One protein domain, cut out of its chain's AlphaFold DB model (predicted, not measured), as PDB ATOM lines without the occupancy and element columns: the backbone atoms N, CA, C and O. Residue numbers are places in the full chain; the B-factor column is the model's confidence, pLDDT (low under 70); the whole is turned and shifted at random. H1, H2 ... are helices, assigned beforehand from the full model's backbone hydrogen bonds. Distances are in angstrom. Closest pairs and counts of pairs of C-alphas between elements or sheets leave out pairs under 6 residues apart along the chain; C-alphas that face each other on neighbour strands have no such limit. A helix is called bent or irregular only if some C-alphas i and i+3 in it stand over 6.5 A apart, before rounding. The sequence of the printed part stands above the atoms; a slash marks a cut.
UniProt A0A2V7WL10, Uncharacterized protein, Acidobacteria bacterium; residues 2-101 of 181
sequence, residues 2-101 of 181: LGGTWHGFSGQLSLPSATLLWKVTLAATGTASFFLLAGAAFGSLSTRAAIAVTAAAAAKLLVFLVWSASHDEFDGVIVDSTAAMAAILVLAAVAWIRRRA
ATOM      1  N   LEU A   2     152.437 146.969 158.042       82.94
ATOM      2  CA  LEU A   2     152.801 146.541 156.677       82.94
ATOM      3  C   LEU A   2     151.695 145.760 155.939       82.94
ATOM      4  O   LEU A   2     151.387 146.098 154.803       82.94
ATOM      5  N   GLY A   3     151.021 144.812 156.602       81.50
ATOM      6  CA  GLY A   3     149.869 144.112 156.012       81.50
ATOM      7  C   GLY A   3     148.673 145.025 155.709       81.50
ATOM      8  O   GLY A   3     148.013 144.870 154.692       81.50
ATOM      9  N   GLY A   4     148.430 146.048 156.533       82.44
ATOM     10  CA  GLY A   4     147.401 147.054 156.235       82.44
ATOM     11  C   GLY A   4     147.772 147.903 155.016       82.44
ATOM     12  O   GLY A   4     146.933 148.163 154.160       82.44
ATOM     13  N   THR A   5     149.053 148.270 154.890       88.06
ATOM     14  CA  THR A   5     149.577 148.944 153.695       88.06
ATOM     15  C   THR A   5     149.451 148.060 152.456       88.06
ATOM     16  O   THR A   5     149.047 148.545 151.406       88.06
ATOM     17  N   TRP A   6     149.736 146.763 152.577       90.44
ATOM     18  CA  TRP A   6     149.537 145.781 151.515       90.44
ATOM     19  C   TRP A   6     148.089 145.759 151.017       90.44
ATOM     20  O   TRP A   6     147.839 145.968 149.831       90.44
ATOM     21  N   HIS A   7     147.126 145.580 151.920       87.00
ATOM     22  CA  HIS A   7     145.716 145.508 151.544       87.00
ATOM     23  C   HIS A   7     145.179 146.825 150.966       87.00
ATOM     24  O   HIS A   7     144.398 146.790 150.021       87.00
ATOM     25  N   GLY A   8     145.617 147.977 151.482       88.94
ATOM     26  CA  GLY A   8     145.138 149.282 151.017       88.94
ATOM     27  C   GLY A   8     145.819 149.814 149.751       88.94
ATOM     28  O   GLY A   8     145.202 150.590 149.025       88.94
ATOM     29  N   PHE A   9     147.078 149.429 149.495       90.94
ATOM     30  CA  PHE A   9     147.921 150.076 148.479       90.94
ATOM     31  C   PHE A   9     148.603 149.123 147.483       90.94
ATOM     32  O   PHE A   9     149.353 149.581 146.621       90.94
ATOM     33  N   SER A  10     148.391 147.806 147.568       89.44
ATOM     34  CA  SER A  10     149.046 146.839 146.663       89.44
ATOM     35  C   SER A  10     148.768 147.106 145.182       89.44
ATOM     36  O   SER A  10     149.674 146.956 144.368       89.44
ATOM     37  N   GLY A  11     147.562 147.569 144.832       89.94
ATOM     38  CA  GLY A  11     147.195 147.911 143.453       89.94
ATOM     39  C   GLY A  11     147.925 149.134 142.880       89.94
ATOM     40  O   GLY A  11     147.965 149.308 141.665       89.94
ATOM     41  N   GLN A  12     148.511 149.974 143.734       93.88
ATOM     42  CA  GLN A  12     149.277 151.165 143.361       93.88
ATOM     43  C   GLN A  12     150.794 150.913 143.381       93.88
ATOM     44  O   GLN A  12     151.571 151.792 143.007       93.88
ATOM     45  N   LEU A  13     151.231 149.730 143.822       90.38
ATOM     46  CA  LEU A  13     152.636 149.342 143.892       90.38
ATOM     47  C   LEU A  13     153.045 148.520 142.666       90.38
ATOM     48  O   LEU A  13     152.245 147.815 142.057       90.38
ATOM     49  N   SER A  14     154.336 148.567 142.328       93.25
ATOM     50  CA  SER A  14     154.898 147.617 141.364       93.25
ATOM     51  C   SER A  14     154.828 146.190 141.920       93.25
ATOM     52  O   SER A  14     155.007 145.998 143.124       93.25
ATOM     53  N   LEU A  15     154.634 145.186 141.056       90.25
ATOM     54  CA  LEU A  15     154.544 143.777 141.466       90.25
ATOM     55  C   LEU A  15     155.719 143.322 142.368       90.25
ATOM     56  O   LEU A  15     155.459 142.685 143.385       90.25
ATOM     57  N   PRO A  16     156.992 143.692 142.109       93.25
ATOM     58  CA  PRO A  16     158.095 143.323 143.000       93.25
ATOM     59  C   PRO A  16     158.039 143.997 144.378       93.25
ATOM     60  O   PRO A  16     158.246 143.337 145.397       93.25
ATOM     61  N   SER A  17     157.753 145.305 144.433       92.25
ATOM     62  CA  SER A  17     157.600 146.035 145.705       92.25
ATOM     63  C   SER A  17     156.455 145.466 146.521       92.25
ATOM     64  O   SER A  17     156.532 145.368 147.745       92.25
ATOM     65  N   ALA A  18     155.408 145.084 145.802       92.00
ATOM     66  CA  ALA A  18     154.239 144.481 146.346       92.00
ATOM     67  C   ALA A  18     154.593 143.140 147.034       92.00
ATOM     68  O   ALA A  18     154.520 143.024 148.259       92.00
ATOM     69  N   THR A  19     155.103 142.167 146.280       92.56
ATOM     70  CA  THR A  19     155.527 140.868 146.825       92.56
ATOM     71  C   THR A  19     156.504 141.012 147.994       92.56
ATOM     72  O   THR A  19     156.354 140.338 149.013       92.56
ATOM     73  N   LEU A  20     157.478 141.923 147.896       93.31
ATOM     74  CA  LEU A  20     158.423 142.172 148.984       93.31
ATOM     75  C   LEU A  20     157.717 142.641 150.265       93.31
ATOM     76  O   LEU A  20     158.003 142.124 151.344       93.31
ATOM     77  N   LEU A  21     156.783 143.592 150.161       94.06
ATOM     78  CA  LEU A  21     156.026 144.104 151.306       94.06
ATOM     79  C   LEU A  21     155.225 142.993 152.000       94.06
ATOM     80  O   LEU A  21     155.176 142.939 153.236       94.06
ATOM     81  N   TRP A  22     154.644 142.081 151.220       94.62
ATOM     82  CA  TRP A  22     153.953 140.913 151.755       94.62
ATOM     83  C   TRP A  22     154.905 139.964 152.493       94.62
ATOM     84  O   TRP A  22     154.673 139.653 153.663       94.62
ATOM     85  N   LYS A  23     156.044 139.594 151.890       94.56
ATOM     86  CA  LYS A  23     157.045 138.723 152.538       94.56
ATOM     87  C   LYS A  23     157.590 139.321 153.835       94.56
ATOM     88  O   LYS A  23     157.727 138.614 154.832       94.56
ATOM     89  N   VAL A  24     157.846 140.632 153.865       95.12
ATOM     90  CA  VAL A  24     158.265 141.327 155.093       95.12
ATOM     91  C   VAL A  24     157.154 141.293 156.146       95.12
ATOM     92  O   VAL A  24     157.444 141.118 157.329       95.12
ATOM     93  N   THR A  25     155.885 141.403 155.743       95.12
ATOM     94  CA  THR A  25     154.740 141.261 156.657       95.12
ATOM     95  C   THR A  25     154.704 139.871 157.291       95.12
ATOM     96  O   THR A  25     154.623 139.769 158.519       95.12
ATOM     97  N   LEU A  26     154.829 138.806 156.493       95.69
ATOM     98  CA  LEU A  26     154.873 137.430 156.999       95.69
ATOM     99  C   LEU A  26     156.040 137.245 157.980       95.69
ATOM    100  O   LEU A  26     155.828 136.834 159.124       95.69
ATOM    101  N   ALA A  27     157.251 137.652 157.586       95.94
ATOM    102  CA  ALA A  27     158.449 137.528 158.415       95.94
ATOM    103  C   ALA A  27     158.342 138.297 159.742       95.94
ATOM    104  O   ALA A  27     158.710 137.772 160.799       95.94
ATOM    105  N   ALA A  28     157.801 139.518 159.715       95.88
ATOM    106  CA  ALA A  28     157.575 140.317 160.917       95.88
ATOM    107  C   ALA A  28     156.585 139.639 161.875       95.88
ATOM    108  O   ALA A  28     156.796 139.653 163.089       95.88
ATOM    109  N   THR A  29     155.539 139.007 161.338       95.19
ATOM    110  CA  THR A  29     154.510 138.338 162.146       95.19
ATOM    111  C   THR A  29     155.067 137.097 162.844       95.19
ATOM    112  O   THR A  29     154.927 136.962 164.061       95.19
ATOM    113  N   GLY A  30     155.807 136.251 162.118       96.44
ATOM    114  CA  GLY A  30     156.513 135.111 162.716       96.44
ATOM    115  C   GLY A  30     157.547 135.551 163.760       96.44
ATOM    116  O   GLY A  30     157.631 134.988 164.852       96.44
ATOM    117  N   THR A  31     158.298 136.617 163.478       97.44
ATOM    118  CA  THR A  31     159.289 137.166 164.419       97.44
ATOM    119  C   THR A  31     158.633 137.676 165.707       97.44
ATOM    120  O   THR A  31     159.129 137.418 166.805       97.44
ATOM    121  N   ALA A  32     157.485 138.353 165.608       96.06
ATOM    122  CA  ALA A  32     156.717 138.783 166.775       96.06
ATOM    123  C   ALA A  32     156.228 137.585 167.612       96.06
ATOM    124  O   ALA A  32     156.370 137.585 168.837       96.06
ATOM    125  N   SER A  33     155.719 136.545 166.947       96.88
ATOM    126  CA  SER A  33     155.292 135.277 167.555       96.88
ATOM    127  C   SER A  33     156.428 134.601 168.337       96.88
ATOM    128  O   SER A  33     156.245 134.198 169.491       96.88
ATOM    129  N   PHE A  34     157.636 134.567 167.762       98.19
ATOM    130  CA  PHE A  34     158.849 134.088 168.431       98.19
ATOM    131  C   PHE A  34     159.154 134.867 169.716       98.19
ATOM    132  O   PHE A  34     159.305 134.261 170.779       98.19
ATOM    133  N   PHE A  35     159.214 136.200 169.649       97.25
ATOM    134  CA  PHE A  35     159.559 137.015 170.817       97.25
ATOM    135  C   PHE A  35     158.507 136.942 171.927       97.25
ATOM    136  O   PHE A  35     158.871 136.927 173.105       97.25
ATOM    137  N   LEU A  36     157.221 136.848 171.578       95.88
ATOM    138  CA  LEU A  36     156.149 136.641 172.556       95.88
ATOM    139  C   LEU A  36     156.331 135.320 173.311       95.88
ATOM    140  O   LEU A  36     156.275 135.304 174.543       95.88
ATOM    141  N   LEU A  37     156.602 134.227 172.592       97.94
ATOM    142  CA  LEU A  37     156.810 132.915 173.204       97.94
ATOM    143  C   LEU A  37     158.098 132.868 174.039       97.94
ATOM    144  O   LEU A  37     158.076 132.373 175.166       97.94
ATOM    145  N   ALA A  38     159.198 133.434 173.537       97.12
ATOM    146  CA  ALA A  38     160.457 133.529 174.273       97.12
ATOM    147  C   ALA A  38     160.288 134.335 175.575       97.12
ATOM    148  O   ALA A  38     160.657 133.869 176.655       97.12
ATOM    149  N   GLY A  39     159.654 135.512 175.504       94.62
ATOM    150  CA  GLY A  39     159.376 136.344 176.676       94.62
ATOM    151  C   GLY A  39     158.505 135.631 177.714       94.62
ATOM    152  O   GLY A  39     158.812 135.651 178.909       94.62
ATOM    153  N   ALA A  40     157.457 134.930 177.271       95.44
ATOM    154  CA  ALA A  40     156.617 134.123 178.152       95.44
ATOM    155  C   ALA A  40     157.389 132.967 178.807       95.44
ATOM    156  O   ALA A  40     157.183 132.690 179.992       95.44
ATOM    157  N   ALA A  41     158.295 132.315 178.070       96.06
ATOM    158  CA  ALA A  41     159.115 131.219 178.580       96.06
ATOM    159  C   ALA A  41     160.044 131.687 179.708       96.06
ATOM    160  O   ALA A  41     160.024 131.097 180.791       96.06
ATOM    161  N   PHE A  42     160.781 132.784 179.505       93.31
ATOM    162  CA  PHE A  42     161.644 133.370 180.541       93.31
ATOM    163  C   PHE A  42     160.859 133.919 181.740       93.31
ATOM    164  O   PHE A  42     161.351 133.875 182.863       93.31
ATOM    165  N   GLY A  43     159.618 134.372 181.537       90.00
ATOM    166  CA  GLY A  43     158.732 134.787 182.630       90.00
ATOM    167  C   GLY A  43     158.124 133.630 183.438       90.00
ATOM    168  O   GLY A  43     157.704 133.812 184.585       90.00
ATOM    169  N   SER A  44     158.062 132.428 182.857       91.62
ATOM    170  CA  SER A  44     157.267 131.316 183.398       91.62
ATOM    171  C   SER A  44     158.107 130.136 183.883       91.62
ATOM    172  O   SER A  44     157.714 129.458 184.838       91.62
ATOM    173  N   LEU A  45     159.285 129.906 183.311       92.38
ATOM    174  CA  LEU A  45     160.101 128.717 183.554       92.38
ATOM    175  C   LEU A  45     161.430 129.044 184.251       92.38
ATOM    176  O   LEU A  45     161.756 130.200 184.498       92.38
ATOM    177  N   SER A  46     162.194 128.007 184.604       91.94
ATOM    178  CA  SER A  46     163.605 128.172 184.974       91.94
ATOM    179  C   SER A  46     164.437 128.519 183.739       91.94
ATOM    180  O   SER A  46     164.059 128.161 182.626       91.94
ATOM    181  N   THR A  47     165.607 129.133 183.923       92.50
ATOM    182  CA  THR A  47     166.479 129.565 182.816       92.50
ATOM    183  C   THR A  47     166.777 128.447 181.816       92.50
ATOM    184  O   THR A  47     166.644 128.650 180.615       92.50
ATOM    185  N   ARG A  48     167.108 127.237 182.289       95.81
ATOM    186  CA  ARG A  48     167.398 126.091 181.405       95.81
ATOM    187  C   ARG A  48     166.188 125.691 180.555       95.81
ATOM    188  O   ARG A  48     166.320 125.497 179.353       95.81
ATOM    189  N   ALA A  49     165.011 125.597 181.173       95.56
ATOM    190  CA  ALA A  49     163.784 125.248 180.463       95.56
ATOM    191  C   ALA A  49     163.331 126.377 179.518       95.56
ATOM    192  O   ALA A  49     162.880 126.101 178.411       95.56
ATOM    193  N   ALA A  50     163.514 127.640 179.910       95.88
ATOM    194  CA  ALA A  50     163.232 128.796 179.065       95.88
ATOM    195  C   ALA A  50     164.127 128.833 177.817       95.88
ATOM    196  O   ALA A  50     163.624 129.085 176.724       95.88
ATOM    197  N   ILE A  51     165.421 128.515 177.951       97.81
ATOM    198  CA  ILE A  51     166.343 128.378 176.812       97.81
ATOM    199  C   ILE A  51     165.865 127.274 175.866       97.81
ATOM    200  O   ILE A  51     165.793 127.507 174.664       97.81
ATOM    201  N   ALA A  52     165.483 126.105 176.390       98.00
ATOM    202  CA  ALA A  52     164.990 125.003 175.563       98.00
ATOM    203  C   ALA A  52     163.714 125.380 174.786       98.00
ATOM    204  O   ALA A  52     163.636 125.157 173.580       98.00
ATOM    205  N   VAL A  53     162.739 126.015 175.450       97.88
ATOM    206  CA  VAL A  53     161.512 126.501 174.792       97.88
ATOM    207  C   VAL A  53     161.822 127.596 173.771       97.88
ATOM    208  O   VAL A  53     161.237 127.607 172.694       97.88
ATOM    209  N   THR A  54     162.770 128.489 174.062       97.94
ATOM    210  CA  THR A  54     163.192 129.545 173.127       97.94
ATOM    211  C   THR A  54     163.897 128.959 171.903       97.94
ATOM    212  O   THR A  54     163.647 129.407 170.789       97.94
ATOM    213  N   ALA A  55     164.719 127.922 172.074       98.19
ATOM    214  CA  ALA A  55     165.335 127.203 170.961       98.19
ATOM    215  C   ALA A  55     164.276 126.509 170.088       98.19
ATOM    216  O   ALA A  55     164.325 126.614 168.865       98.19
ATOM    217  N   ALA A  56     163.268 125.879 170.703       98.19
ATOM    218  CA  ALA A  56     162.133 125.315 169.974       98.19
ATOM    219  C   ALA A  56     161.329 126.399 169.229       98.19
ATOM    220  O   ALA A  56     160.950 126.205 168.076       98.19
ATOM    221  N   ALA A  57     161.123 127.568 169.845       98.00
ATOM    222  CA  ALA A  57     160.477 128.713 169.207       98.00
ATOM    223  C   ALA A  57     161.295 129.260 168.022       98.00
ATOM    224  O   ALA A  57     160.714 129.637 167.007       98.00
ATOM    225  N   ALA A  58     162.628 129.276 168.122       98.31
ATOM    226  CA  ALA A  58     163.513 129.674 167.029       98.31
ATOM    227  C   ALA A  58     163.474 128.665 165.871       98.31
ATOM    228  O   ALA A  58     163.409 129.066 164.713       98.31
ATOM    229  N   ALA A  59     163.448 127.362 166.173       98.12
ATOM    230  CA  ALA A  59     163.279 126.320 165.163       98.12
ATOM    231  C   ALA A  59     161.926 126.449 164.444       98.12
ATOM    232  O   ALA A  59     161.877 126.419 163.218       98.12
ATOM    233  N   LYS A  60     160.841 126.677 165.196       97.50
ATOM    234  CA  LYS A  60     159.509 126.976 164.652       97.50
ATOM    235  C   LYS A  60     159.538 128.201 163.731       97.50
ATOM    236  O   LYS A  60     159.037 128.118 162.616       97.50
ATOM    237  N   LEU A  61     160.160 129.304 164.163       97.88
ATOM    238  CA  LEU A  61     160.320 130.505 163.339       97.88
ATOM    239  C   LEU A  61     161.078 130.198 162.045       97.88
ATOM    240  O   LEU A  61     160.647 130.618 160.981       97.88
ATOM    241  N   LEU A  62     162.184 129.455 162.120       98.12
ATOM    242  CA  LEU A  62     162.958 129.084 160.937       98.12
ATOM    243  C   LEU A  62     162.113 128.271 159.949       98.12
ATOM    244  O   LEU A  62     162.109 128.582 158.762       98.12
ATOM    245  N   VAL A  63     161.369 127.275 160.439       97.31
ATOM    246  CA  VAL A  63     160.445 126.479 159.616       97.31
ATOM    247  C   VAL A  63     159.398 127.376 158.958       97.31
ATOM    248  O   VAL A  63     159.197 127.285 157.748       97.31
ATOM    249  N   PHE A  64     158.779 128.278 159.723       96.94
ATOM    250  CA  PHE A  64     157.792 129.222 159.201       96.94
ATOM    251  C   PHE A  64     158.390 130.157 158.140       96.94
ATOM    252  O   PHE A  64     157.797 130.324 157.079       96.94
ATOM    253  N   LEU A  65     159.582 130.721 158.372       97.00
ATOM    254  CA  LEU A  65     160.249 131.612 157.420       97.00
ATOM    255  C   LEU A  65     160.596 130.888 156.116       97.00
ATOM    256  O   LEU A  65     160.310 131.412 155.041       97.00
ATOM    257  N   VAL A  66     161.157 129.679 156.204       96.94
ATOM    258  CA  VAL A  66     161.473 128.850 155.030       96.94
ATOM    259  C   VAL A  66     160.204 128.510 154.250       96.94
ATOM    260  O   VAL A  66     160.184 128.662 153.032       96.94
ATOM    261  N   TRP A  67     159.131 128.110 154.936       96.31
ATOM    262  CA  TRP A  67     157.843 127.828 154.300       96.31
ATOM    263  C   TRP A  67     157.258 129.076 153.620       96.31
ATOM    264  O   TRP A  67     156.894 129.033 152.445       96.31
ATOM    265  N   SER A  68     157.270 130.218 154.314       95.44
ATOM    266  CA  SER A  68     156.754 131.499 153.814       95.44
ATOM    267  C   SER A  68     157.566 132.083 152.657       95.44
ATOM    268  O   SER A  68     157.111 133.004 151.988       95.44
ATOM    269  N   ALA A  69     158.772 131.573 152.383       94.12
ATOM    270  CA  ALA A  69     159.555 132.020 151.237       94.12
ATOM    271  C   ALA A  69     158.891 131.615 149.910       94.12
ATOM    272  O   ALA A  69     158.925 132.386 148.952       94.12
ATOM    273  N   SER A  70     158.239 130.448 149.870       93.25
ATOM    274  CA  SER A  70     157.538 129.926 148.689       93.25
ATOM    275  C   SER A  70     156.012 130.015 148.765       93.25
ATOM    276  O   SER A  70     155.363 129.809 147.746       93.25
ATOM    277  N   HIS A  71     155.457 130.346 149.930       93.94
ATOM    278  CA  HIS A  71     154.016 130.438 150.182       93.94
ATOM    279  C   HIS A  71     153.610 131.877 150.497       93.94
ATOM    280  O   HIS A  71     154.336 132.595 151.191       93.94
ATOM    281  N   ASP A  72     152.468 132.304 149.971       91.12
ATOM    282  CA  ASP A  72     151.903 133.644 150.184       91.12
ATOM    283  C   ASP A  72     150.603 133.599 150.998       91.12
ATOM    284  O   ASP A  72     150.048 134.639 151.347       91.12
ATOM    285  N   GLU A  73     150.128 132.406 151.331       91.00
ATOM    286  CA  GLU A  73     148.903 132.175 152.074       91.00
ATOM    287  C   GLU A  73     149.047 132.622 153.532       91.00
ATOM    288  O   GLU A  73     150.054 132.381 154.206       91.00
ATOM    289  N   PHE A  74     147.989 133.239 154.056       88.81
ATOM    290  CA  PHE A  74     147.957 133.677 155.449       88.81
ATOM    291  C   PHE A  74     147.786 132.510 156.439       88.81
ATOM    292  O   PHE A  74     148.065 132.660 157.628       88.81
ATOM    293  N   ASP A  75     147.405 131.322 155.966       91.50
ATOM    294  CA  ASP A  75     147.161 130.136 156.795       91.50
ATOM    295  C   ASP A  75     148.370 129.752 157.654       91.50
ATOM    296  O   ASP A  75     148.225 129.401 158.828       91.50
ATOM    297  N   GLY A  76     149.586 129.902 157.120       92.62
ATOM    298  CA  GLY A  76     150.803 129.658 157.892       92.62
ATOM    299  C   GLY A  76     150.933 130.591 159.097       92.62
ATOM    300  O   GLY A  76     151.377 130.161 160.160       92.62
ATOM    301  N   VAL A  77     150.500 131.851 158.967       94.44
ATOM    302  CA  VAL A  77     150.479 132.822 160.074       94.44
ATOM    303  C   VAL A  77     149.463 132.404 161.130       94.44
ATOM    304  O   VAL A  77     149.752 132.514 162.325       94.44
ATOM    305  N   ILE A  78     148.298 131.899 160.710       93.88
ATOM    306  CA  ILE A  78     147.256 131.399 161.615       93.88
ATOM    307  C   ILE A  78     147.792 130.215 162.421       93.88
ATOM    308  O   ILE A  78     147.703 130.223 163.652       93.88
ATOM    309  N   VAL A  79     148.396 129.227 161.755       95.62
ATOM    310  CA  VAL A  79     148.972 128.044 162.412       95.62
ATOM    311  C   VAL A  79     150.102 128.445 163.362       95.62
ATOM    312  O   VAL A  79     150.093 128.048 164.530       95.62
ATOM    313  N   ASP A  80     151.041 129.276 162.901       96.12
ATOM    314  CA  ASP A  80     152.171 129.756 163.700       96.12
ATOM    315  C   ASP A  80     151.696 130.499 164.959       96.12
ATOM    316  O   ASP A  80     152.117 130.183 166.081       96.12
ATOM    317  N   SER A  81     150.800 131.469 164.784       94.25
ATOM    318  CA  SER A  81     150.318 132.322 165.870       94.25
ATOM    319  C   SER A  81     149.477 131.525 166.863       94.25
ATOM    320  O   SER A  81     149.669 131.660 168.071       94.25
ATOM    321  N   THR A  82     148.609 130.631 166.381       95.31
ATOM    322  CA  THR A  82     147.778 129.770 167.238       95.31
ATOM    323  C   THR A  82     148.638 128.826 168.071       95.31
ATOM    324  O   THR A  82     148.450 128.735 169.286       95.31
ATOM    325  N   ALA A  83     149.636 128.181 167.459       96.88
ATOM    326  CA  ALA A  83     150.562 127.308 168.172       96.88
ATOM    327  C   ALA A  83     151.341 128.069 169.261       96.88
ATOM    328  O   ALA A  83     151.476 127.580 170.386       96.88
ATOM    329  N   ALA A  84     151.812 129.288 168.965       97.38
ATOM    330  CA  ALA A  84     152.484 130.121 169.960       97.38
ATOM    331  C   ALA A  84     151.542 130.558 171.087       97.38
ATOM    332  O   ALA A  84     151.906 130.437 172.255       97.38
ATOM    333  N   MET A  85     150.333 131.024 170.771       97.56
ATOM    334  CA  MET A  85     149.362 131.448 171.784       97.56
ATOM    335  C   MET A  85     148.946 130.288 172.694       97.56
ATOM    336  O   MET A  85     148.897 130.461 173.911       97.56
ATOM    337  N   ALA A  86     148.740 129.086 172.147       98.06
ATOM    338  CA  ALA A  86     148.470 127.888 172.940       98.06
ATOM    339  C   ALA A  86     149.637 127.563 173.888       98.06
ATOM    340  O   ALA A  86     149.425 127.343 175.083       98.06
ATOM    341  N   ALA A  87     150.878 127.607 173.392       98.12
ATOM    342  CA  ALA A  87     152.061 127.398 174.223       98.12
ATOM    343  C   ALA A  87     152.179 128.455 175.334       98.12
ATOM    344  O   ALA A  87     152.416 128.109 176.491       98.12
ATOM    345  N   ILE A  88     151.949 129.736 175.028       98.25
ATOM    346  CA  ILE A  88     151.970 130.818 176.025       98.25
ATOM    347  C   ILE A  88     150.865 130.625 177.069       98.25
ATOM    348  O   ILE A  88     151.110 130.856 178.253       98.25
ATOM    349  N   LEU A  89     149.677 130.163 176.674       98.12
ATOM    350  CA  LEU A  89     148.588 129.874 177.606       98.12
ATOM    351  C   LEU A  89     148.967 128.752 178.583       98.12
ATOM    352  O   LEU A  89     148.750 128.888 179.790       98.12
ATOM    353  N   VAL A  90     149.616 127.689 178.094       98.19
ATOM    354  CA  VAL A  90     150.170 126.619 178.941       98.19
ATOM    355  C   VAL A  90     151.232 127.173 179.892       98.19
ATOM    356  O   VAL A  90     151.192 126.892 181.090       98.19
ATOM    357  N   LEU A  91     152.154 128.007 179.404       97.69
ATOM    358  CA  LEU A  91     153.184 128.637 180.240       97.69
ATOM    359  C   LEU A  91     152.573 129.529 181.329       97.69
ATOM    360  O   LEU A  91     152.978 129.448 182.493       97.69
ATOM    361  N   ALA A  92     151.557 130.323 180.982       97.19
ATOM    362  CA  ALA A  92     150.820 131.153 181.926       97.19
ATOM    363  C   ALA A  92     150.121 130.298 182.996       97.19
ATOM    364  O   ALA A  92     150.202 130.631 184.184       97.19
ATOM    365  N   ALA A  93     149.504 129.179 182.604       97.06
ATOM    366  CA  ALA A  93     148.884 128.225 183.521       97.06
ATOM    367  C   ALA A  93     149.915 127.580 184.461       97.06
ATOM    368  O   ALA A  93     149.712 127.561 185.675       97.06
ATOM    369  N   VAL A  94     151.062 127.135 183.942       95.38
ATOM    370  CA  VAL A  94     152.163 126.586 184.753       95.38
ATOM    371  C   VAL A  94     152.669 127.621 185.763       95.38
ATOM    372  O   VAL A  94     152.831 127.303 186.944       95.38
ATOM    373  N   ALA A  95     152.885 128.868 185.339       94.62
ATOM    374  CA  ALA A  95     153.321 129.949 186.224       94.62
ATOM    375  C   ALA A  95     152.277 130.282 187.308       94.62
ATOM    376  O   ALA A  95     152.639 130.581 188.450       94.62
ATOM    377  N   TRP A  96     150.986 130.175 186.984       95.81
ATOM    378  CA  TRP A  96     149.902 130.334 187.949       95.81
ATOM    379  C   TRP A  96     149.870 129.193 188.969       95.81
ATOM    380  O   TRP A  96     149.869 129.452 190.170       95.81
ATOM    381  N   ILE A  97     149.897 127.941 188.512       95.62
ATOM    382  CA  ILE A  97     149.817 126.759 189.382       95.62
ATOM    383  C   ILE A  97     151.010 126.711 190.339       95.62
ATOM    384  O   ILE A  97     150.837 126.455 191.527       95.62
ATOM    385  N   ARG A  98     152.219 126.996 189.840       93.06
ATOM    386  CA  ARG A  98     153.451 126.869 190.632       93.06
ATOM    387  C   ARG A  98     153.736 128.058 191.542       93.06
ATOM    388  O   ARG A  98     154.367 127.872 192.575       93.06
ATOM    389  N   ARG A  99     153.373 129.279 191.129       92.62
ATOM    390  CA  ARG A  99     153.809 130.519 191.804       92.62
ATOM    391  C   ARG A  99     152.711 131.562 191.991       92.62
ATOM    392  O   ARG A  99     153.001 132.640 192.495       92.62
ATOM    393  N   ARG A 100     151.478 131.294 191.545       92.94
ATOM    394  CA  ARG A 100     150.370 132.270 191.516       92.94
ATOM    395  C   ARG A 100     150.790 133.602 190.886       92.94
ATOM    396  O   ARG A 100     150.401 134.671 191.348       92.94
ATOM    397  N   ALA A 101     151.604 133.528 189.829       91.62
ATOM    398  CA  ALA A 101     152.213 134.701 189.217       91.62
ATOM    399  C   ALA A 101     151.131 135.714 188.774       91.62
ATOM    400  O   ALA A 101     150.269 135.364 187.961       91.62
TER     401      ALA A 101
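AT A GLANCE: This is residues 2 to 101 of the 181 residues of an uncharacterized protein of Acidobacteria bacterium (UniProt A0A2V7WL10). Three long helices, H2, H3 and H4, form an up-and-down bundle, each running against the one before, and short H1 folds back along the beginning of H2. The 100 printed residues hold four named helices, H1 to H4, and no named strand: all helix. The rod spans 53 by 23 by 18 A and is loose, with radius of gyration of the C-alphas 16.3 A.

IN THESE COORDINATES: Find C-alpha 2 at (152.801, 146.541, 156.677); H1, residues 2 to 12, runs 14.5 A and is irregular, C-alphas 8 and 11 being 8.0 A apart. H2, residues 15 to 44, runs 43.8 A; H3, residues 47 to 70, 35.3 A; H4, residues 75 to 99, 35.6 A to (153.809, 130.519, 191.804).

HOW THE PARTS SIT: Start at the hub, H2: its residues 18 to 25 alone touch H1, a hairpin, closest C-alphas Leu 2 and Thr 25, 5.6 A. H2 and H3, a hairpin, touch at a shallow tilt of 14 degrees, closest C-alphas Ala 41 and Ala 50, 4.8 A. H4 touches H2 the same way, closest C-alphas Ser 44 and Ala 95, 5.0 A. O i to N i+4 pairs are within hydrogen-bond range throughout H2 and H4, in 5 of 7 in H1 and 19 of 20 in H3.

THE WHOLE: The farthest C-alphas, Ser 14 and Arg 98, are 53.5 A apart. The three links are tight, the printed part has no cut, and no printed residue is under pLDDT 70.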